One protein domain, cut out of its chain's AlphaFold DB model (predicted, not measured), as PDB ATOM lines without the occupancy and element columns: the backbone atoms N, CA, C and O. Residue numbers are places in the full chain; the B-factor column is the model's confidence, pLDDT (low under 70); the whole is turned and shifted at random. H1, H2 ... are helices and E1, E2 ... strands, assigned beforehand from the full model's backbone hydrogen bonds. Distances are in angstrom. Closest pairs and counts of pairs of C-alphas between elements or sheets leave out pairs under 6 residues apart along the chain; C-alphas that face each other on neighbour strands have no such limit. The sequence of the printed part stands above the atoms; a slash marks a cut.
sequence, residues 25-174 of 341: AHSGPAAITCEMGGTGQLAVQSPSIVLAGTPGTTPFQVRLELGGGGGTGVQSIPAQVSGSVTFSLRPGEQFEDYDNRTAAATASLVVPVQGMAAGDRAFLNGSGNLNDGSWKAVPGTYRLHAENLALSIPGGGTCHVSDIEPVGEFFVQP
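Overview. This is residues 25 to 174 of the 341 residues of an uncharacterized protein of Nonomuraea sp. PA05 (UniProt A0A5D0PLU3). One long sheet curls round on itself into a narrow, barrel-like tube, with E3, E10, E8 and E5 in one leaf facing E7, E4, E2, E1 and E9 in the other, and E6 as the hinge. Little H1 sits at one end of this rod, and the long link of residues 68 to 78 lies at the opposite end. The printed part has 150 residues, with ten named strands and one named helix in the order E1, E2, E3, E4, E5, H1, E6, E7, E8, E9, E10. The mixed sheet runs E3, E10, E8, E5, E6, E7, E4, E2, E1, E9, and the class is mostly strand. The whole is compact, with a radius of gyration of the C-alphas of 16.8 A and spans of 57 by 25 by 22 A.

Along the chain. Find C-alpha 30 at (-34.408, -47.268, -44.981), where E1 begins and runs to residue 34. Next come E2, residues 39 to 47, 26.8 A long, and E3, residues 49 to 51. E4, residues 59 to 67, covers 26.7 A. Look for C-alpha 79 at (-15.993, -31.730, -44.015), where E5 starts its 38.2 A to residue 91. H1 holds residues 98 to 103. E6, residues 107 to 118, covers 34.0 A; E7, residues 121 to 129, 27.0 A; E8, residues 140 to 152, 35.8 A. E9 holds residues 159 to 161, and E10, residues 166 to 173, ends at C-alpha 173, (-45.125, -51.897, -21.659).

Arrangement. Start at E1, in a hairpin with E2: N 32 and O 40 are 2.9 A apart, within hydrogen-bond range. On E1's other side is edge strand E9, with N 33 and O 160 at 2.9 A. E2 runs on into E3 at 54 degrees; E3, the other edge strand, is parallel to E10, with N 50 and O 171 at 2.8 A. The remaining neighbours are antiparallel: E4 and E2 have N 43 and O 63 at 2.8 A, E7 and E4 N 62 and O 126 at 2.8 A, the hairpin E6 and E7 N 114 and O 125 at 2.9 A, E5 and E6 N 85 and O 111 at 2.9 A, E8 and E5 N 86 and O 148 at 2.8 A, and E10 and E8 N 142 and O 170 at 2.8 A. Between the leaves, the closest C-alphas of E2 and E10, Val 44 and Val 167, are 6.0 A apart. E6 and E9 are apart. H1 only grazes the sheet with residues 100 to 103; its O i to N i+4 pairs are within hydrogen-bond range.

Size, cuts and confidence. The C-alphas of Gly 73 and Asp 99, the two farthest apart, are 57.9 A from each other. The printed part has no cut, and its one long link joins E4 to E5. Mean pLDDT of the printed part is 72.4, with 58 residues under 70, among them 47 to 57, 68 to 78 and 93 to 105.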
ATOM      1  N   ALA A  25     -33.677 -54.060 -30.810       51.81
ATOM      2  CA  ALA A  25     -34.234 -54.529 -32.068       51.81
ATOM      3  C   ALA A  25     -33.397 -53.941 -33.217       51.81
ATOM      4  O   ALA A  25     -33.087 -52.750 -33.221       51.81
ATOM      5  N   HIS A  26     -32.996 -54.788 -34.169       52.06
ATOM      6  CA  HIS A  26     -32.434 -54.356 -35.450       52.06
ATOM      7  C   HIS A  26     -33.517 -54.509 -36.515       52.06
ATOM      8  O   HIS A  26     -33.904 -55.623 -36.863       52.06
ATOM      9  N   SER A  27     -34.000 -53.384 -37.014       56.97
ATOM     10  CA  SER A  27     -34.929 -53.257 -38.141       56.97
ATOM     11  C   SER A  27     -34.169 -52.961 -39.433       56.97
ATOM     12  O   SER A  27     -33.003 -52.554 -39.409       56.97
ATOM     13  N   GLY A  28     -34.818 -53.223 -40.570       59.94
ATOM     14  CA  GLY A  28     -34.230 -53.033 -41.896       59.94
ATOM     15  C   GLY A  28     -33.824 -51.574 -42.157       59.94
ATOM     16  O   GLY A  28     -34.470 -50.660 -41.640       59.94
ATOM     17  N   PRO A  29     -32.746 -51.335 -42.926       71.19
ATOM     18  CA  PRO A  29     -32.319 -49.983 -43.259       71.19
ATOM     19  C   PRO A  29     -33.299 -49.321 -44.238       71.19
ATOM     20  O   PRO A  29     -33.664 -49.933 -45.240       71.19
ATOM     21  N   ALA A  30     -33.664 -48.060 -44.001       77.50
ATOM     22  CA  ALA A  30     -34.408 -47.268 -44.981       77.50
ATOM     23  C   ALA A  30     -33.457 -46.686 -46.031       77.50
ATOM     24  O   ALA A  30     -32.394 -46.153 -45.688       77.50
ATOM     25  N   ALA A  31     -33.829 -46.778 -47.308       82.56
ATOM     26  CA  ALA A  31     -33.033 -46.215 -48.386       82.56
ATOM     27  C   ALA A  31     -33.189 -44.688 -48.464       82.56
ATOM     28  O   ALA A  31     -34.264 -44.118 -48.249       82.56
ATOM     29  N   ILE A  32     -32.076 -44.020 -48.760       81.81
ATOM     30  CA  ILE A  32     -32.002 -42.572 -48.951       81.81
ATOM     31  C   ILE A  32     -31.462 -42.284 -50.336       81.81
ATOM     32  O   ILE A  32     -30.503 -42.910 -50.786       81.81
ATOM     33  N   THR A  33     -32.048 -41.283 -50.976       82.19
ATOM     34  CA  THR A  33     -31.647 -40.792 -52.289       82.19
ATOM     35  C   THR A  33     -31.463 -39.282 -52.236       82.19
ATOM     36  O   THR A  33     -32.332 -38.567 -51.738       82.19
ATOM     37  N   CYS A  34     -30.346 -38.789 -52.756       79.44
ATOM     38  CA  CYS A  34     -30.041 -37.365 -52.873       79.44
ATOM     39  C   CYS A  34     -30.148 -36.907 -54.331       79.44
ATOM     40  O   CYS A  34     -29.886 -37.688 -55.248       79.44
ATOM     41  N   GLU A  35     -30.498 -35.637 -54.551       78.69
ATOM     42  CA  GLU A  35     -30.749 -35.079 -55.892       78.69
ATOM     43  C   GLU A  35     -29.581 -35.266 -56.870       78.69
ATOM     44  O   GLU A  35     -29.798 -35.502 -58.055       78.69
ATOM     45  N   MET A  36     -28.337 -35.225 -56.381       70.69
ATOM     46  CA  MET A  36     -27.139 -35.416 -57.207       70.69
ATOM     47  C   MET A  36     -26.660 -36.876 -57.289       70.69
ATOM     48  O   MET A  36     -25.480 -37.136 -57.507       70.69
ATOM     49  N   GLY A  37     -27.569 -37.842 -57.119       69.44
ATOM     50  CA  GLY A  37     -27.298 -39.268 -57.346       69.44
ATOM     51  C   GLY A  37     -26.611 -39.996 -56.186       69.44
ATOM     52  O   GLY A  37     -26.197 -41.143 -56.339       69.44
ATOM     53  N   GLY A  38     -26.484 -39.353 -55.022       74.12
ATOM     54  CA  GLY A  38     -26.054 -40.020 -53.794       74.12
ATOM     55  C   GLY A  38     -27.127 -40.983 -53.287       74.12
ATOM     56  O   GLY A  38     -28.308 -40.644 -53.269       74.12
ATOM     57  N   THR A  39     -26.721 -42.171 -52.851       79.19
ATOM     58  CA  THR A  39     -27.614 -43.167 -52.245       79.19
ATOM     59  C   THR A  39     -27.086 -43.584 -50.884       79.19
ATOM     60  O   THR A  39     -25.877 -43.690 -50.697       79.19
ATOM     61  N   GLY A  40     -27.962 -43.865 -49.930       81.12
ATOM     62  CA  GLY A  40     -27.546 -44.268 -48.595       81.12
ATOM     63  C   GLY A  40     -28.547 -45.141 -47.870       81.12
ATOM     64  O   GLY A  40     -29.603 -45.485 -48.397       81.12
ATOM     65  N   GLN A  41     -28.178 -45.493 -46.646       85.44
ATOM     66  CA  GLN A  41     -28.962 -46.315 -45.740       85.44
ATOM     67  C   GLN A  41     -29.064 -45.648 -44.371       85.44
ATOM     68  O   GLN A  41     -28.061 -45.251 -43.770       85.44
ATOM     69  N   LEU A  42     -30.293 -45.561 -43.872       82.56
ATOM     70  CA  LEU A  42     -30.628 -45.129 -42.526       82.56
ATOM     71  C   LEU A  42     -30.943 -46.353 -41.673       82.56
ATOM     72  O   LEU A  42     -31.918 -47.053 -41.932       82.56
ATOM     73  N   ALA A  43     -30.148 -46.582 -40.636       82.81
ATOM     74  CA  ALA A  43     -30.389 -47.614 -39.642       82.81
ATOM     75  C   ALA A  43     -30.710 -46.972 -38.289       82.81
ATOM     76  O   ALA A  43     -30.052 -46.016 -37.864       82.81
ATOM     77  N   VAL A  44     -31.702 -47.521 -37.590       81.94
ATOM     78  CA  VAL A  44     -32.043 -47.111 -36.227       81.94
ATOM     79  C   VAL A  44     -31.821 -48.289 -35.290       81.94
ATOM     80  O   VAL A  44     -32.280 -49.400 -35.533       81.94
ATOM     81  N   GLN A  45     -31.098 -48.031 -34.206       81.19
ATOM     82  CA  GLN A  45     -30.945 -48.959 -33.096       81.19
ATOM     83  C   GLN A  45     -31.863 -48.492 -31.972       81.19
ATOM     84  O   GLN A  45     -31.529 -47.570 -31.220       81.19
ATOM     85  N   SER A  46     -33.038 -49.115 -31.890       70.75
ATOM     86  CA  SER A  46     -34.026 -48.853 -30.849       70.75
ATOM     87  C   SER A  46     -34.055 -49.978 -29.807       70.75
ATOM     88  O   SER A  46     -33.805 -51.145 -30.130       70.75
ATOM     89  N   PRO A  47     -34.362 -49.656 -28.542       68.12
ATOM     90  CA  PRO A  47     -34.652 -50.669 -27.538       68.12
ATOM     91  C   PRO A  47     -35.934 -51.416 -27.923       68.12
ATOM     92  O   PRO A  47     -36.877 -50.816 -28.431       68.12
ATOM     93  N   SER A  48     -35.980 -52.723 -27.673       67.00
ATOM     94  CA  SER A  48     -37.149 -53.552 -27.985       67.00
ATOM     95  C   SER A  48     -38.328 -53.289 -27.045       67.00
ATOM     96  O   SER A  48     -39.468 -53.570 -27.402       67.00
ATOM     97  N   ILE A  49     -38.060 -52.775 -25.838       66.06
ATOM     98  CA  ILE A  49     -39.045 -52.569 -24.772       66.06
ATOM     99  C   ILE A  49     -38.872 -51.169 -24.170       66.06
ATOM    100  O   ILE A  49     -37.767 -50.781 -23.786       66.06
ATOM    101  N   VAL A  50     -39.981 -50.439 -24.049       67.88
ATOM    102  CA  VAL A  50     -40.091 -49.095 -23.467       67.88
ATOM    103  C   VAL A  50     -41.119 -49.134 -22.337       67.88
ATOM    104  O   VAL A  50     -42.201 -49.678 -22.511       67.88
ATOM    105  N   LEU A  51     -40.821 -48.557 -21.175       65.69
ATOM    106  CA  LEU A  51     -41.775 -48.488 -20.061       65.69
ATOM    107  C   LEU A  51     -42.666 -47.245 -20.202       65.69
ATOM    108  O   LEU A  51     -42.153 -46.120 -20.189       65.69
ATOM    109  N   ALA A  52     -43.988 -47.423 -20.279       57.28
ATOM    110  CA  ALA A  52     -44.926 -46.309 -20.182       57.28
ATOM    111  C   ALA A  52     -44.800 -45.669 -18.793       57.28
ATOM    112  O   ALA A  52     -44.987 -46.329 -17.777       57.28
ATOM    113  N   GLY A  53     -44.455 -44.382 -18.729       52.16
ATOM    114  CA  GLY A  53     -44.465 -43.617 -17.474       52.16
ATOM    115  C   GLY A  53     -43.115 -43.095 -16.983       52.16
ATOM    116  O   GLY A  53     -43.101 -42.300 -16.049       52.16
ATOM    117  N   THR A  54     -41.993 -43.440 -17.625       54.25
ATOM    118  CA  THR A  54     -40.715 -42.749 -17.360       54.25
ATOM    119  C   THR A  54     -40.378 -41.786 -18.502       54.25
ATOM    120  O   THR A  54     -39.798 -42.208 -19.506       54.25
ATOM    121  N   PRO A  55     -40.783 -40.501 -18.423       52.47
ATOM    122  CA  PRO A  55     -40.382 -39.510 -19.415       52.47
ATOM    123  C   PRO A  55     -38.852 -39.388 -19.457       52.47
ATOM    124  O   PRO A  55     -38.183 -39.344 -18.429       52.47
ATOM    125  N   GLY A  56     -38.302 -39.351 -20.666       53.47
ATOM    126  CA  GLY A  56     -36.913 -39.019 -20.970       53.47
ATOM    127  C   GLY A  56     -35.900 -40.163 -20.899       53.47
ATOM    128  O   GLY A  56     -34.712 -39.896 -21.038       53.47
ATOM    129  N   THR A  57     -36.309 -41.415 -20.683       59.75
ATOM    130  CA  THR A  57     -35.357 -42.469 -20.271       59.75
ATOM    131  C   THR A  57     -34.931 -43.444 -21.358       59.75
ATOM    132  O   THR A  57     -34.000 -44.210 -21.123       59.75
ATOM    133  N   THR A  58     -35.585 -43.458 -22.523       71.56
ATOM    134  CA  THR A  58     -35.334 -44.500 -23.533       71.56
ATOM    135  C   THR A  58     -34.639 -43.934 -24.772       71.56
ATOM    136  O   THR A  58     -35.315 -43.479 -25.704       71.56
ATOM    137  N   PRO A  59     -33.291 -43.920 -24.781       79.00
ATOM    138  CA  PRO A  59     -32.526 -43.429 -25.912       79.00
ATOM    139  C   PRO A  59     -32.569 -44.429 -27.069       79.00
ATOM    140  O   PRO A  59     -32.529 -45.644 -26.869       79.00
ATOM    141  N   PHE A  60     -32.573 -43.906 -28.287       82.19
ATOM    142  CA  PHE A  60     -32.320 -44.663 -29.507       82.19
ATOM    143  C   PHE A  60     -31.222 -43.978 -30.315       82.19
ATOM    144  O   PHE A  60     -31.054 -42.755 -30.253       82.19
ATOM    145  N   GLN A  61     -30.457 -44.769 -31.061       85.12
ATOM    146  CA  GLN A  61     -29.388 -44.259 -31.914       85.12
ATOM    147  C   GLN A  61     -29.796 -44.331 -33.376       85.12
ATOM    148  O   GLN A  61     -30.399 -45.303 -33.827       85.12
ATOM    149  N   VAL A  62     -29.435 -43.293 -34.114       86.38
ATOM    150  CA  VAL A  62     -29.655 -43.176 -35.549       86.38
ATOM    151  C   VAL A  62     -28.293 -43.170 -36.213       86.38
ATOM    152  O   VAL A  62     -27.440 -42.349 -35.874       86.38
ATOM    153  N   ARG A  63     -28.094 -44.075 -37.165       87.06
ATOM    154  CA  ARG A  63     -26.890 -44.142 -37.982       87.06
ATOM    155  C   ARG A  63     -27.277 -43.997 -39.440       87.06
ATOM    156  O   ARG A  63     -28.099 -44.749 -39.953       87.06
ATOM    157  N   LEU A  64     -26.650 -43.040 -40.098       85.19
ATOM    158  CA  LEU A  64     -26.843 -42.762 -41.505       85.19
ATOM    159  C   LEU A  64     -25.517 -42.923 -42.242       85.19
ATOM    160  O   LEU A  64     -24.526 -42.270 -41.914       85.19
ATOM    161  N   GLU A  65     -25.521 -43.780 -43.255       84.69
ATOM    162  CA  GLU A  65     -24.412 -43.964 -44.180       84.69
ATOM    163  C   GLU A  65     -24.847 -43.547 -45.583       84.69
ATOM    164  O   GLU A  65     -25.808 -44.078 -46.131       84.69
ATOM    165  N   LEU A  66     -24.144 -42.578 -46.163       79.19
ATOM    166  CA  LEU A  66     -24.379 -42.082 -47.516       79.19
ATOM    167  C   LEU A  66     -23.172 -42.426 -48.387       79.19
ATOM    168  O   LEU A  66     -22.032 -42.178 -47.991       79.19
ATOM    169  N   GLY A  67     -23.431 -42.964 -49.576       74.94
ATOM    170  CA  GLY A  67     -22.451 -43.221 -50.624       74.94
ATOM    171  C   GLY A  67     -22.765 -42.410 -51.883       74.94
ATOM    172  O   GLY A  67     -23.893 -42.391 -52.373       74.94
ATOM    173  N   GLY A  68     -21.763 -41.721 -52.414       65.69
ATOM    174  CA  GLY A  68     -21.860 -40.915 -53.622       65.69
ATOM    175  C   GLY A  68     -21.810 -41.765 -54.888       65.69
ATOM    176  O   GLY A  68     -20.917 -42.596 -55.064       65.69
ATOM    177  N   GLY A  69     -22.747 -41.516 -55.802       54.53
ATOM    178  CA  GLY A  69     -22.645 -41.936 -57.192       54.53
ATOM    179  C   GLY A  69     -21.719 -40.995 -57.962       54.53
ATOM    180  O   GLY A  69     -22.156 -39.947 -58.416       54.53
ATOM    181  N   GLY A  70     -20.444 -41.369 -58.092       49.47
ATOM    182  CA  GLY A  70     -19.527 -40.928 -59.154       49.47
ATOM    183  C   GLY A  70     -19.580 -39.451 -59.575       49.47
ATOM    184  O   GLY A  70     -19.788 -39.166 -60.751       49.47
ATOM    185  N   GLY A  71     -19.351 -38.517 -58.652       46.34
ATOM    186  CA  GLY A  71     -19.210 -37.086 -58.944       46.34
ATOM    187  C   GLY A  71     -17.753 -36.631 -58.852       46.34
ATOM    188  O   GLY A  71     -17.297 -36.227 -57.794       46.34
ATOM    189  N   THR A  72     -17.021 -36.743 -59.961       44.84
ATOM    190  CA  THR A  72     -15.689 -36.171 -60.265       44.84
ATOM    191  C   THR A  72     -14.847 -35.591 -59.108       44.84
ATOM    192  O   THR A  72     -14.919 -34.406 -58.794       44.84
ATOM    193  N   GLY A  73     -13.888 -36.386 -58.625       44.75
ATOM    194  CA  GLY A  73     -12.467 -36.006 -58.682       44.75
ATOM    195  C   GLY A  73     -11.954 -34.879 -57.781       44.75
ATOM    196  O   GLY A  73     -10.842 -34.407 -58.015       44.75
ATOM    197  N   VAL A  74     -12.684 -34.461 -56.751       45.00
ATOM    198  CA  VAL A  74     -12.119 -33.595 -55.709       45.00
ATOM    199  C   VAL A  74     -11.717 -34.487 -54.543       45.00
ATOM    200  O   VAL A  74     -12.568 -35.115 -53.922       45.00
ATOM    201  N   GLN A  75     -10.416 -34.556 -54.244       50.94
ATOM    202  CA  GLN A  75      -9.926 -35.022 -52.945       50.94
ATOM    203  C   GLN A  75     -10.560 -34.128 -51.870       50.94
ATOM    204  O   GLN A  75     -10.033 -33.063 -51.546       50.94
ATOM    205  N   SER A  76     -11.751 -34.493 -51.398       58.44
ATOM    206  CA  SER A  76     -12.525 -33.657 -50.496       58.44
ATOM    207  C   SER A  76     -11.919 -33.769 -49.105       58.44
ATOM    208  O   SER A  76     -11.882 -34.831 -48.480       58.44
ATOM    209  N   ILE A  77     -11.371 -32.644 -48.650       61.38
ATOM    210  CA  ILE A  77     -10.967 -32.436 -47.263       61.38
ATOM    211  C   ILE A  77     -12.149 -32.860 -46.378       61.38
ATOM    212  O   ILE A  77     -13.279 -32.476 -46.696       61.38
ATOM    213  N   PRO A  78     -11.916 -33.628 -45.296       67.75
ATOM    214  CA  PRO A  78     -12.984 -34.050 -44.409       67.75
ATOM    215  C   PRO A  78     -13.808 -32.845 -43.954       67.75
ATOM    216  O   PRO A  78     -13.281 -31.939 -43.306       67.75
ATOM    217  N   ALA A  79     -15.085 -32.825 -44.321       73.00
ATOM    218  CA  ALA A  79     -15.993 -31.730 -44.015       73.00
ATOM    219  C   ALA A  79     -17.010 -32.190 -42.973       73.00
ATOM    220  O   ALA A  79     -17.549 -33.298 -43.053       73.00
ATOM    221  N   GLN A  80     -17.279 -31.329 -41.995       79.12
ATOM    222  CA  GLN A  80     -18.333 -31.579 -41.023       79.12
ATOM    223  C   GLN A  80     -19.694 -31.394 -41.699       79.12
ATOM    224  O   GLN A  80     -19.944 -30.371 -42.337       79.12
ATOM    225  N   VAL A  81     -20.569 -32.384 -41.543       79.94
ATOM    226  CA  VAL A  81     -21.938 -32.368 -42.066       79.94
ATOM    227  C   VAL A  81     -22.901 -32.455 -40.891       79.94
ATOM    228  O   VAL A  81     -22.708 -33.250 -39.969       79.94
ATOM    229  N   SER A  82     -23.943 -31.634 -40.921       83.56
ATOM    230  CA  SER A  82     -25.004 -31.635 -39.922       83.56
ATOM    231  C   SER A  82     -26.375 -31.519 -40.580       83.56
ATOM    232  O   SER A  82     -26.523 -31.013 -41.695       83.56
ATOM    233  N   GLY A  83     -27.387 -32.014 -39.880       86.00
ATOM    234  CA  GLY A  83     -28.779 -31.889 -40.278       86.00
ATOM    235  C   GLY A  83     -29.704 -32.545 -39.267       86.00
ATOM    236  O   GLY A  83     -29.329 -32.765 -38.114       86.00
ATOM    237  N   SER A  84     -30.920 -32.858 -39.691       88.56
ATOM    238  CA  SER A  84     -31.908 -33.522 -38.847       88.56
ATOM    239  C   SER A  84     -32.734 -34.542 -39.622       88.56
ATOM    240  O   SER A  84     -32.962 -34.415 -40.826       88.56
ATOM    241  N   VAL A  85     -33.178 -35.572 -38.908       87.75
ATOM    242  CA  VAL A  85     -34.114 -36.584 -39.400       87.75
ATOM    243  C   VAL A  85     -35.408 -36.439 -38.616       87.75
ATOM    244  O   VAL A  85     -35.385 -36.387 -37.385       87.75
ATOM    245  N   THR A  86     -36.534 -36.369 -39.314       87.69
ATOM    246  CA  THR A  86     -37.859 -36.402 -38.700       87.69
ATOM    247  C   THR A  86     -38.411 -37.813 -38.783       87.69
ATOM    248  O   THR A  86     -38.569 -38.369 -39.874       87.69
ATOM    249  N   PHE A  87     -38.724 -38.375 -37.623       86.50
ATOM    250  CA  PHE A  87     -39.390 -39.656 -37.488       86.50
ATOM    251  C   PHE A  87     -40.844 -39.447 -37.091       86.50
ATOM    252  O   PHE A  87     -41.119 -38.621 -36.223       86.50
ATOM    253  N   SER A  88     -41.759 -40.224 -37.662       84.31
ATOM    254  CA  SER A  88     -43.095 -40.383 -37.104       84.31
ATOM    255  C   SER A  88     -43.222 -41.696 -36.363       84.31
ATOM    256  O   SER A  88     -42.821 -42.766 -36.826       84.31
ATOM    257  N   LEU A  89     -43.805 -41.595 -35.181       82.69
ATOM    258  CA  LEU A  89     -44.187 -42.723 -34.375       82.69
ATOM    259  C   LEU A  89     -45.623 -43.100 -34.705       82.69
ATOM    260  O   LEU A  89     -46.530 -42.274 -34.573       82.69
ATOM    261  N   ARG A  90     -45.828 -44.343 -35.135       81.88
ATOM    262  CA  ARG A  90     -47.144 -44.854 -35.520       81.88
ATOM    263  C   ARG A  90     -47.505 -46.090 -34.700       81.88
ATOM    264  O   ARG A  90     -46.633 -46.923 -34.448       81.88
ATOM    265  N   PRO A  91     -48.778 -46.237 -34.301       77.69
ATOM    266  CA  PRO A  91     -49.243 -47.465 -33.680       77.69
ATOM    267  C   PRO A  91     -49.136 -48.635 -34.673       77.69
ATOM    268  O   PRO A  91     -49.590 -48.536 -35.816       77.69
ATOM    269  N   GLY A  92     -48.517 -49.732 -34.237       73.38
ATOM    270  CA  GLY A  92     -48.411 -50.991 -34.970       73.38
ATOM    271  C   GLY A  92     -49.726 -51.776 -35.019       73.38
ATOM    272  O   GLY A  92     -50.800 -51.273 -34.694       73.38
ATOM    273  N   GLU A  93     -49.652 -53.030 -35.464       63.72
ATOM    274  CA  GLU A  93     -50.839 -53.885 -35.639       63.72
ATOM    275  C   GLU A  93     -51.334 -54.518 -34.332       63.72
ATOM    276  O   GLU A  93     -52.519 -54.815 -34.214       63.72
ATOM    277  N   GLN A  94     -50.460 -54.669 -33.335       59.97
ATOM    278  CA  GLN A  94     -50.773 -55.280 -32.038       59.97
ATOM    279  C   GLN A  94     -51.310 -54.257 -31.025       59.97
ATOM    280  O   GLN A  94     -50.741 -54.066 -29.953       59.97
ATOM    281  N   PHE A  95     -52.391 -53.566 -31.382       59.78
ATOM    282  CA  PHE A  95     -53.249 -52.915 -30.392       59.78
ATOM    283  C   PHE A  95     -54.463 -53.814 -30.207       59.78
ATOM    284  O   PHE A  95     -55.299 -53.903 -31.105       59.78
ATOM    285  N   GLU A  96     -54.527 -54.510 -29.074       51.19
ATOM    286  CA  GLU A  96     -55.625 -55.438 -28.777       51.19
ATOM    287  C   GLU A  96     -56.966 -54.721 -28.593       51.19
ATOM    288  O   GLU A  96     -58.013 -55.305 -28.862       51.19
ATOM    289  N   ASP A  97     -56.932 -53.437 -28.230       56.31
ATOM    290  CA  ASP A  97     -58.129 -52.630 -28.016       56.31
ATOM    291  C   ASP A  97     -58.244 -51.510 -29.058       56.31
ATOM    292  O   ASP A  97     -57.376 -50.634 -29.176       56.31
ATOM    293  N   TYR A  98     -59.336 -51.521 -29.825       48.53
ATOM    294  CA  TYR A  98     -59.617 -50.515 -30.858       48.53
ATOM    295  C   TYR A  98     -59.730 -49.102 -30.255       48.53
ATOM    296  O   TYR A  98     -59.267 -48.122 -30.852       48.53
ATOM    297  N   ASP A  99     -60.245 -49.006 -29.028       56.03
ATOM    298  CA  ASP A  99     -60.336 -47.757 -28.271       56.03
ATOM    299  C   ASP A  99     -58.944 -47.233 -27.875       56.03
ATOM    300  O   ASP A  99     -58.665 -46.040 -28.006       56.03
ATOM    301  N   ASN A 100     -58.002 -48.118 -27.529       56.28
ATOM    302  CA  ASN A 100     -56.614 -47.723 -27.267       56.28
ATOM    303  C   ASN A 100     -55.860 -47.329 -28.539       56.28
ATOM    304  O   ASN A 100     -55.004 -46.447 -28.491       56.28
ATOM    305  N   ARG A 101     -56.197 -47.912 -29.695       59.22
ATOM    306  CA  ARG A 101     -55.591 -47.531 -30.980       59.22
ATOM    307  C   ARG A 101     -55.981 -46.118 -31.413       59.22
ATOM    308  O   ARG A 101     -55.154 -45.409 -31.975       59.22
ATOM    309  N   THR A 102     -57.219 -45.699 -31.146       57.84
ATOM    310  CA  THR A 102     -57.648 -44.307 -31.387       57.84
ATOM    311  C   THR A 102     -57.066 -43.326 -30.369       57.84
ATOM    312  O   THR A 102     -56.835 -42.166 -30.707       57.84
ATOM    313  N   ALA A 103     -56.762 -43.793 -29.154       55.66
ATOM    314  CA  ALA A 103     -56.047 -43.023 -28.136       55.66
ATOM    315  C   ALA A 103     -54.519 -42.975 -28.347       55.66
ATOM    316  O   ALA A 103     -53.852 -42.110 -27.773       55.66
ATOM    317  N   ALA A 104     -53.952 -43.883 -29.148       62.66
ATOM    318  CA  ALA A 104     -52.528 -43.925 -29.451       62.66
ATOM    319  C   ALA A 104     -52.138 -42.717 -30.315       62.66
ATOM    320  O   ALA A 104     -52.367 -42.676 -31.525       62.66
ATOM    321  N   ALA A 105     -51.539 -41.713 -29.674       62.72
ATOM    322  CA  ALA A 105     -51.063 -40.520 -30.352       62.72
ATOM    323  C   ALA A 105     -49.927 -40.867 -31.326       62.72
ATOM    324  O   ALA A 105     -48.992 -41.592 -30.980       62.72
ATOM    325  N   THR A 106     -50.001 -40.314 -32.537       71.06
ATOM    326  CA  THR A 106     -48.837 -40.237 -33.421       71.06
ATOM    327  C   THR A 106     -47.952 -39.092 -32.944       71.06
ATOM    328  O   THR A 106     -48.447 -38.017 -32.609       71.06
ATOM    329  N   ALA A 107     -46.647 -39.334 -32.870       75.62
ATOM    330  CA  ALA A 107     -45.668 -38.351 -32.419       75.62
ATOM    331  C   ALA A 107     -44.663 -38.091 -33.538       75.62
ATOM    332  O   ALA A 107     -44.288 -39.029 -34.240       75.62
ATOM    333  N   SER A 108     -44.211 -36.850 -33.705       79.88
ATOM    334  CA  SER A 108     -43.080 -36.542 -34.579       79.88
ATOM    335  C   SER A 108     -41.846 -36.241 -33.734       79.88
ATOM    336  O   SER A 108     -41.861 -35.365 -32.874       79.88
ATOM    337  N   LEU A 109     -40.767 -36.985 -33.971       83.75
ATOM    338  CA  LEU A 109     -39.492 -36.816 -33.283       83.75
ATOM    339  C   LEU A 109     -38.470 -36.260 -34.267       83.75
ATOM    340  O   LEU A 109     -38.226 -36.849 -35.319       83.75
ATOM    341  N   VAL A 110     -37.848 -35.133 -33.925       86.56
ATOM    342  CA  VAL A 110     -36.775 -34.540 -34.731       86.56
ATOM    343  C   VAL A 110     -35.441 -34.864 -34.076       86.56
ATOM    344  O   VAL A 110     -35.140 -34.378 -32.988       86.56
ATOM    345  N   VAL A 111     -34.631 -35.681 -34.745       87.69
ATOM    346  CA  VAL A 111     -33.320 -36.104 -34.249       87.69
ATOM    347  C   VAL A 111     -32.228 -35.359 -35.010       87.69
ATOM    348  O   VAL A 111     -32.123 -35.524 -36.229       87.69
ATOM    349  N   PRO A 112     -31.396 -34.548 -34.334       88.25
ATOM    350  CA  PRO A 112     -30.229 -33.962 -34.970       88.25
ATOM    351  C   PRO A 112     -29.208 -35.062 -35.280       88.25
ATOM    352  O   PRO A 112     -28.909 -35.910 -34.438       88.25
ATOM    353  N   VAL A 113     -28.653 -35.024 -36.487       88.44
ATOM    354  CA  VAL A 113     -27.586 -35.921 -36.937       88.44
ATOM    355  C   VAL A 113     -26.371 -35.099 -37.328       88.44
ATOM    356  O   VAL A 113     -26.477 -34.051 -37.970       88.44
ATOM    357  N   GLN A 114     -25.198 -35.558 -36.911       87.69
ATOM    358  CA  GLN A 114     -23.933 -34.900 -37.205       87.69
ATOM    359  C   GLN A 114     -22.881 -35.938 -37.552       87.69
ATOM    360  O   GLN A 114     -22.915 -37.076 -37.077       87.69
ATOM    361  N   GLY A 115     -21.934 -35.546 -38.389       85.38
ATOM    362  CA  GLY A 115     -20.905 -36.459 -38.828       85.38
ATOM    363  C   GLY A 115     -19.871 -35.826 -39.730       85.38
ATOM    364  O   GLY A 115     -19.757 -34.604 -39.837       85.38
ATOM    365  N   MET A 116     -19.107 -36.701 -40.369       81.25
ATOM    366  CA  MET A 116     -18.014 -36.326 -41.252       81.25
ATOM    367  C   MET A 116     -18.262 -36.919 -42.634       81.25
ATOM    368  O   MET A 116     -18.560 -38.111 -42.768       81.25
ATOM    369  N   ALA A 117     -18.115 -36.079 -43.654       74.50
ATOM    370  CA  ALA A 117     -17.982 -36.507 -45.037       74.50
ATOM    371  C   ALA A 117     -16.495 -36.604 -45.382       74.50
ATOM    372  O   ALA A 117     -15.737 -35.668 -45.125       74.50
ATOM    373  N   ALA A 118     -16.079 -37.733 -45.947       72.81
ATOM    374  CA  ALA A 118     -14.724 -37.966 -46.426       72.81
ATOM    375  C   ALA A 118     -14.790 -38.657 -47.794       72.81
ATOM    376  O   ALA A 118     -15.285 -39.782 -47.905       72.81
ATOM    377  N   GLY A 119     -14.288 -37.992 -48.837       71.50
ATOM    378  CA  GLY A 119     -14.424 -38.477 -50.211       71.50
ATOM    379  C   GLY A 119     -15.893 -38.568 -50.630       71.50
ATOM    380  O   GLY A 119     -16.665 -37.640 -50.395       71.50
ATOM    381  N   ASP A 120     -16.268 -39.720 -51.186       71.75
ATOM    382  CA  ASP A 120     -17.626 -40.023 -51.657       71.75
ATOM    383  C   ASP A 120     -18.517 -40.647 -50.572       71.75
ATOM    384  O   ASP A 120     -19.554 -41.229 -50.881       71.75
ATOM    385  N   ARG A 121     -18.114 -40.619 -49.296       76.56
ATOM    386  CA  ARG A 121     -18.906 -41.207 -48.207       76.56
ATOM    387  C   ARG A 121     -19.132 -40.215 -47.085       76.56
ATOM    388  O   ARG A 121     -18.224 -39.477 -46.704       76.56
ATOM    389  N   ALA A 122     -20.326 -40.251 -46.512       76.81
ATOM    390  CA  ALA A 122     -20.640 -39.527 -45.292       76.81
ATOM    391  C   ALA A 122     -21.235 -40.474 -44.254       76.81
ATOM    392  O   ALA A 122     -22.126 -41.269 -44.552       76.81
ATOM    393  N   PHE A 123     -20.731 -40.364 -43.029       84.75
ATOM    394  CA  PHE A 123     -21.230 -41.103 -41.878       84.75
ATOM    395  C   PHE A 123     -21.771 -40.099 -40.877       84.75
ATOM    396  O   PHE A 123     -21.006 -39.274 -40.372       84.75
ATOM    397  N   LEU A 124     -23.070 -40.167 -40.597       84.81
ATOM    398  CA  LEU A 124     -23.729 -39.313 -39.619       84.81
ATOM    399  C   LEU A 124     -24.350 -40.157 -38.516       84.81
ATOM    400  O   LEU A 124     -24.978 -41.181 -38.777       84.81
ATOM    401  N   ASN A 125     -24.199 -39.681 -37.287       89.25
ATOM    402  CA  ASN A 125     -24.790 -40.288 -36.110       89.25
ATOM    403  C   ASN A 125     -25.686 -39.267 -35.408       89.25
ATOM    404  O   ASN A 125     -25.393 -38.069 -35.375       89.25
ATOM    405  N   GLY A 126     -26.774 -39.756 -34.830       86.56
ATOM    406  CA  GLY A 126     -27.676 -38.985 -33.989       86.56
ATOM    407  C   GLY A 126     -28.243 -39.848 -32.874       86.56
ATOM    408  O   GLY A 126     -28.151 -41.077 -32.897       86.56
ATOM    409  N   SER A 127     -28.841 -39.198 -31.889       86.25
ATOM    410  CA  SER A 127     -29.542 -39.871 -30.801       86.25
ATOM    411  C   SER A 127     -30.805 -39.105 -30.454       86.25
ATOM    412  O   SER A 127     -30.767 -37.878 -30.350       86.25
ATOM    413  N   GLY A 128     -31.899 -39.829 -30.258       81.50
ATOM    414  CA  GLY A 128     -33.170 -39.279 -29.804       81.50
ATOM    415  C   GLY A 128     -33.676 -40.018 -28.574       81.50
ATOM    416  O   GLY A 128     -33.170 -41.085 -28.227       81.50
ATOM    417  N   ASN A 129     -34.698 -39.456 -27.934       80.50
ATOM    418  CA  ASN A 129     -35.397 -40.099 -26.826       80.50
ATOM    419  C   ASN A 129     -36.814 -40.428 -27.267       80.50
ATOM    420  O   ASN A 129     -37.534 -39.540 -27.711       80.50
ATOM    421  N   LEU A 130     -37.211 -41.695 -27.126       72.56
ATOM    422  CA  LEU A 130     -38.543 -42.123 -27.539       72.56
ATOM    423  C   LEU A 130     -39.633 -41.513 -26.678       72.56
ATOM    424  O   LEU A 130     -40.705 -41.343 -27.205       72.56
ATOM    425  N   ASN A 131     -39.397 -41.170 -25.411       70.31
ATOM    426  CA  ASN A 131     -40.411 -40.614 -24.507       70.31
ATOM    427  C   ASN A 131     -40.028 -39.196 -24.055       70.31
ATOM    428  O   ASN A 131     -39.790 -38.957 -22.880       70.31
ATOM    429  N   ASP A 132     -39.893 -38.248 -24.977       66.69
ATOM    430  CA  ASP A 132     -39.510 -36.854 -24.689       66.69
ATOM    431  C   ASP A 132     -40.614 -36.013 -24.004       66.69
ATOM    432  O   ASP A 132     -40.430 -34.821 -23.764       66.69
ATOM    433  N   GLY A 133     -41.750 -36.630 -23.664       66.19
ATOM    434  CA  GLY A 133     -42.915 -35.968 -23.076       66.19
ATOM    435  C   GLY A 133     -43.857 -35.326 -24.099       66.19
ATOM    436  O   GLY A 133     -44.891 -34.790 -23.701       66.19
ATOM    437  N   SER A 134     -43.547 -35.398 -25.399       67.38
ATOM    438  CA  SER A 134     -44.404 -34.867 -26.472       67.38
ATOM    439  C   SER A 134     -45.611 -35.755 -26.789       67.38
ATOM    440  O   SER A 134     -46.576 -35.297 -27.399       67.38
ATOM    441  N   TRP A 135     -45.592 -37.013 -26.348       68.25
ATOM    442  CA  TRP A 135     -46.674 -37.965 -26.554       68.25
ATOM    443  C   TRP A 135     -46.938 -38.780 -25.295       68.25
ATOM    444  O   TRP A 135     -46.071 -38.999 -24.449       68.25
ATOM    445  N   LYS A 136     -48.186 -39.227 -25.170       67.50
ATOM    446  CA  LYS A 136     -48.618 -40.089 -24.079       67.50
ATOM    447  C   LYS A 136     -48.405 -41.538 -24.498       67.50
ATOM    448  O   LYS A 136     -49.085 -42.021 -25.400       67.50
ATOM    449  N   ALA A 137     -47.475 -42.211 -23.828       65.88
ATOM    450  CA  ALA A 137     -47.205 -43.623 -24.042       65.88
ATOM    451  C   ALA A 137     -48.407 -44.475 -23.613       65.88
ATOM    452  O   ALA A 137     -48.644 -44.672 -22.421       65.88
ATOM    453  N   VAL A 138     -49.189 -44.932 -24.595       72.62
ATOM    454  CA  VAL A 138     -50.218 -45.962 -24.408       72.62
ATOM    455  C   VAL A 138     -49.528 -47.318 -24.569       72.62
ATOM    456  O   VAL A 138     -48.626 -47.427 -25.395       72.62
ATOM    457  N   PRO A 139     -49.878 -48.347 -23.788       73.75
ATOM    458  CA  PRO A 139     -49.293 -49.671 -23.967       73.75
ATOM    459  C   PRO A 139     -49.596 -50.229 -25.364       73.75
ATOM    460  O   PRO A 139     -50.711 -50.068 -25.864       73.75
ATOM    461  N   GLY A 140     -48.612 -50.872 -25.991       74.50
ATOM    462  CA  GLY A 140     -48.752 -51.444 -27.332       74.50
ATOM    463  C   GLY A 140     -47.475 -51.384 -28.166       74.50
ATOM    464  O   GLY A 140     -46.452 -50.831 -27.757       74.50
ATOM    465  N   THR A 141     -47.530 -51.963 -29.363       79.00
ATOM    466  CA  THR A 141     -46.393 -51.968 -30.295       79.00
ATOM    467  C   THR A 141     -46.380 -50.698 -31.132       79.00
ATOM    468  O   THR A 141     -47.359 -50.402 -31.811       79.00
ATOM    469  N   TYR A 142     -45.266 -49.972 -31.156       79.19
ATOM    470  CA  TYR A 142     -45.084 -48.794 -31.999       79.19
ATOM    471  C   TYR A 142     -43.998 -49.013 -33.041       79.19
ATOM    472  O   TYR A 142     -42.987 -49.673 -32.796       79.19
ATOM    473  N   ARG A 143     -44.207 -48.407 -34.209       83.88
ATOM    474  CA  ARG A 143     -43.273 -48.418 -35.332       83.88
ATOM    475  C   ARG A 143     -42.767 -47.012 -35.607       83.88
ATOM    476  O   ARG A 143     -43.535 -46.049 -35.605       83.88
ATOM    477  N   LEU A 144     -41.466 -46.912 -35.843       83.12
ATOM    478  CA  LEU A 144     -40.778 -45.673 -36.165       83.12
ATOM    479  C   LEU A 144     -40.592 -45.586 -37.681       83.12
ATOM    480  O   LEU A 144     -39.900 -46.414 -38.269       83.12
ATOM    481  N   HIS A 145     -41.187 -44.582 -38.310       83.88
ATOM    482  CA  HIS A 145     -41.055 -44.323 -39.741       83.88
ATOM    483  C   HIS A 145     -40.201 -43.077 -39.956       83.88
ATOM    484  O   HIS A 145     -40.428 -42.060 -39.308       83.88
ATOM    485  N   ALA A 146     -39.223 -43.136 -40.856       84.69
ATOM    486  CA  ALA A 146     -38.490 -41.945 -41.268       84.69
ATOM    487  C   ALA A 146     -39.311 -41.204 -42.333       84.69
ATOM    488  O   ALA A 146     -39.622 -41.771 -43.375       84.69
ATOM    489  N   GLU A 147     -39.695 -39.957 -42.061       82.00
ATOM    490  CA  GLU A 147     -40.560 -39.178 -42.962       82.00
ATOM    491  C   GLU A 147     -39.802 -38.100 -43.717       82.00
ATOM    492  O   GLU A 147     -40.089 -37.840 -44.884       82.00
ATOM    493  N   ASN A 148     -38.854 -37.441 -43.051       82.75
ATOM    494  CA  ASN A 148     -38.129 -36.335 -43.650       82.75
ATOM    495  C   ASN A 148     -36.661 -36.341 -43.234       82.75
ATOM    496  O   ASN A 148     -36.311 -36.712 -42.112       82.75
ATOM    497  N   LEU A 149     -35.814 -35.898 -44.154       84.06
ATOM    498  CA  LEU A 149     -34.379 -35.797 -43.992       84.06
ATOM    499  C   LEU A 149     -33.936 -34.401 -44.424       84.06
ATOM    500  O   LEU A 149     -33.871 -34.087 -45.606       84.06
ATOM    501  N   ALA A 150     -33.618 -33.552 -43.455       83.31
ATOM    502  CA  ALA A 150     -33.074 -32.228 -43.706       83.31
ATOM    503  C   ALA A 150     -31.551 -32.287 -43.548       83.31
ATOM    504  O   ALA A 150     -31.013 -32.013 -42.477       83.31
ATOM    505  N   LEU A 151     -30.854 -32.683 -44.616       77.88
ATOM    506  CA  LEU A 151     -29.391 -32.685 -44.672       77.88
ATOM    507  C   LEU A 151     -28.884 -31.624 -45.635       77.88
ATOM    508  O   LEU A 151     -29.368 -31.514 -46.758       77.88
ATOM    509  N   SER A 152     -27.856 -30.901 -45.202       68.12
ATOM    510  CA  SER A 152     -27.084 -30.018 -46.067       68.12
ATOM    511  C   SER A 152     -25.710 -30.638 -46.286       68.12
ATOM    512  O   SER A 152     -24.838 -30.556 -45.421       68.12
ATOM    513  N   ILE A 153     -25.531 -31.315 -47.422       67.06
ATOM    514  CA  ILE A 153     -24.240 -31.896 -47.806       67.06
ATOM    515  C   ILE A 153     -23.562 -30.936 -48.784       67.06
ATOM    516  O   ILE A 153     -24.136 -30.649 -49.842       67.06
ATOM    517  N   PRO A 154     -22.340 -30.459 -48.484       61.94
ATOM    518  CA  PRO A 154     -21.570 -29.661 -49.428       61.94
ATOM    519  C   PRO A 154     -21.397 -30.428 -50.744       61.94
ATOM    520  O   PRO A 154     -20.763 -31.478 -50.773       61.94
ATOM    521  N   GLY A 155     -21.993 -29.925 -51.829       61.66
ATOM    522  CA  GLY A 155     -21.913 -30.565 -53.143       61.66
ATOM    523  C   GLY A 155     -22.740 -31.846 -53.313       61.66
ATOM    524  O   GLY A 155     -22.462 -32.578 -54.252       61.66
ATOM    525  N   GLY A 156     -23.733 -32.123 -52.453       61.09
ATOM    526  CA  GLY A 156     -24.633 -33.291 -52.566       61.09
ATOM    527  C   GLY A 156     -26.116 -32.973 -52.832       61.09
ATOM    528  O   GLY A 156     -26.861 -33.862 -53.242       61.09
ATOM    529  N   GLY A 157     -26.538 -31.715 -52.646       68.31
ATOM    530  CA  GLY A 157     -27.945 -31.302 -52.773       68.31
ATOM    531  C   GLY A 157     -28.818 -31.754 -51.594       68.31
ATOM    532  O   GLY A 157     -28.301 -32.206 -50.569       68.31
ATOM    533  N   THR A 158     -30.140 -31.608 -51.719       75.50
ATOM    534  CA  THR A 158     -31.103 -32.113 -50.728       75.50
ATOM    535  C   THR A 158     -31.256 -33.631 -50.840       75.50
ATOM    536  O   THR A 158     -31.200 -34.206 -51.929       75.50
ATOM    537  N   CYS A 159     -31.425 -34.297 -49.697       77.75
ATOM    538  CA  CYS A 159     -31.615 -35.746 -49.618       77.75
ATOM    539  C   CYS A 159     -33.012 -36.078 -49.103       77.75
ATOM    540  O   CYS A 159     -33.523 -35.409 -48.211       77.75
ATOM    541  N   HIS A 160     -33.607 -37.142 -49.634       81.19
ATOM    542  CA  HIS A 160     -34.940 -37.608 -49.272       81.19
ATOM    543  C   HIS A 160     -34.911 -39.091 -48.897       81.19
ATOM    544  O   HIS A 160     -34.089 -39.859 -49.401       81.19
ATOM    545  N   VAL A 161     -35.816 -39.489 -48.004       81.50
ATOM    546  CA  VAL A 161     -36.044 -40.897 -47.655       81.50
ATOM    547  C   VAL A 161     -36.992 -41.483 -48.697       81.50
ATOM    548  O   VAL A 161     -38.072 -40.934 -48.909       81.50
ATOM    549  N   SER A 162     -36.578 -42.550 -49.382       66.06
ATOM    550  CA  SER A 162     -37.367 -43.147 -50.467       66.06
ATOM    551  C   SER A 162     -38.357 -44.200 -49.969       66.06
ATOM    552  O   SER A 162     -39.432 -44.333 -50.549       66.06
ATOM    553  N   ASP A 163     -38.030 -44.892 -48.873       62.56
ATOM    554  CA  ASP A 163     -38.840 -45.985 -48.334       62.56
ATOM    555  C   ASP A 163     -39.454 -45.612 -46.982       62.56
ATOM    556  O   ASP A 163     -38.753 -45.314 -46.016       62.56
ATOM    557  N   ILE A 164     -40.787 -45.677 -46.900       62.94
ATOM    558  CA  ILE A 164     -41.573 -45.434 -45.673       62.94
ATOM    559  C   ILE A 164     -41.630 -46.710 -44.807       62.94
ATOM    560  O   ILE A 164     -42.498 -46.860 -43.943       62.94
ATOM    561  N   GLU A 165     -40.744 -47.679 -45.047       69.00
ATOM    562  CA  GLU A 165     -40.674 -48.882 -44.221       69.00
ATOM    563  C   GLU A 165     -40.338 -48.520 -42.765       69.00
ATOM    564  O   GLU A 165     -39.663 -47.518 -42.500       69.00
ATOM    565  N   PRO A 166     -40.856 -49.285 -41.789       71.06
ATOM    566  CA  PRO A 166     -40.556 -49.034 -40.391       71.06
ATOM    567  C   PRO A 166     -39.063 -49.270 -40.136       71.06
ATOM    568  O   PRO A 166     -38.560 -50.388 -40.223       71.06
ATOM    569  N   VAL A 167     -38.366 -48.197 -39.773       75.81
ATOM    570  CA  VAL A 167     -36.932 -48.195 -39.455       75.81
ATOM    571  C   VAL A 167     -36.687 -48.660 -38.022       75.81
ATOM    572  O   VAL A 167     -35.543 -48.860 -37.638       75.81
ATOM    573  N   GLY A 168     -37.743 -48.846 -37.225       76.12
ATOM    574  CA  GLY A 168     -37.712 -49.276 -35.827       76.12
ATOM    575  C   GLY A 168     -39.053 -49.857 -35.397       76.12
ATOM    576  O   GLY A 168     -40.101 -49.398 -35.849       76.12
ATOM    577  N   GLU A 169     -39.025 -50.832 -34.495       79.75
ATOM    578  CA  GLU A 169     -40.209 -51.316 -33.781       79.75
ATOM    579  C   GLU A 169     -39.859 -51.480 -32.304       79.75
ATOM    580  O   GLU A 169     -38.769 -51.944 -31.955       79.75
ATOM    581  N   PHE A 170     -40.764 -51.049 -31.433       76.69
ATOM    582  CA  PHE A 170     -40.607 -51.195 -29.995       76.69
ATOM    583  C   PHE A 170     -41.952 -51.413 -29.318       76.69
ATOM    584  O   PHE A 170     -42.986 -50.902 -29.749       76.69
ATOM    585  N   PHE A 171     -41.925 -52.168 -28.227       77.00
ATOM    586  CA  PHE A 171     -43.102 -52.445 -27.423       77.00
ATOM    587  C   PHE A 171     -43.135 -51.528 -26.203       77.00
ATOM    588  O   PHE A 171     -42.203 -51.519 -25.397       77.00
ATOM    589  N   VAL A 172     -44.208 -50.757 -26.061       75.62
ATOM    590  CA  VAL A 172     -44.476 -49.963 -24.865       75.62
ATOM    591  C   VAL A 172     -45.204 -50.850 -23.865       75.62
ATOM    592  O   VAL A 172     -46.364 -51.207 -24.064       75.62
ATOM    593  N   GLN A 173     -44.522 -51.195 -22.781       69.56
ATOM    594  CA  GLN A 173     -45.125 -51.897 -21.659       69.56
ATOM    595  C   GLN A 173     -46.021 -50.951 -20.861       69.56
ATOM    596  O   GLN A 173     -45.670 -49.776 -20.707       69.56
ATOM    597  N   PRO A 174     -47.140 -51.451 -20.306       63.50
ATOM    598  CA  PRO A 174     -47.892 -50.703 -19.314       63.50
ATOM    599  C   PRO A 174     -46.984 -50.286 -18.154       63.50
ATOM    600  O   PRO A 174     -46.000 -50.979 -17.872       63.50
TER     601      PRO A 174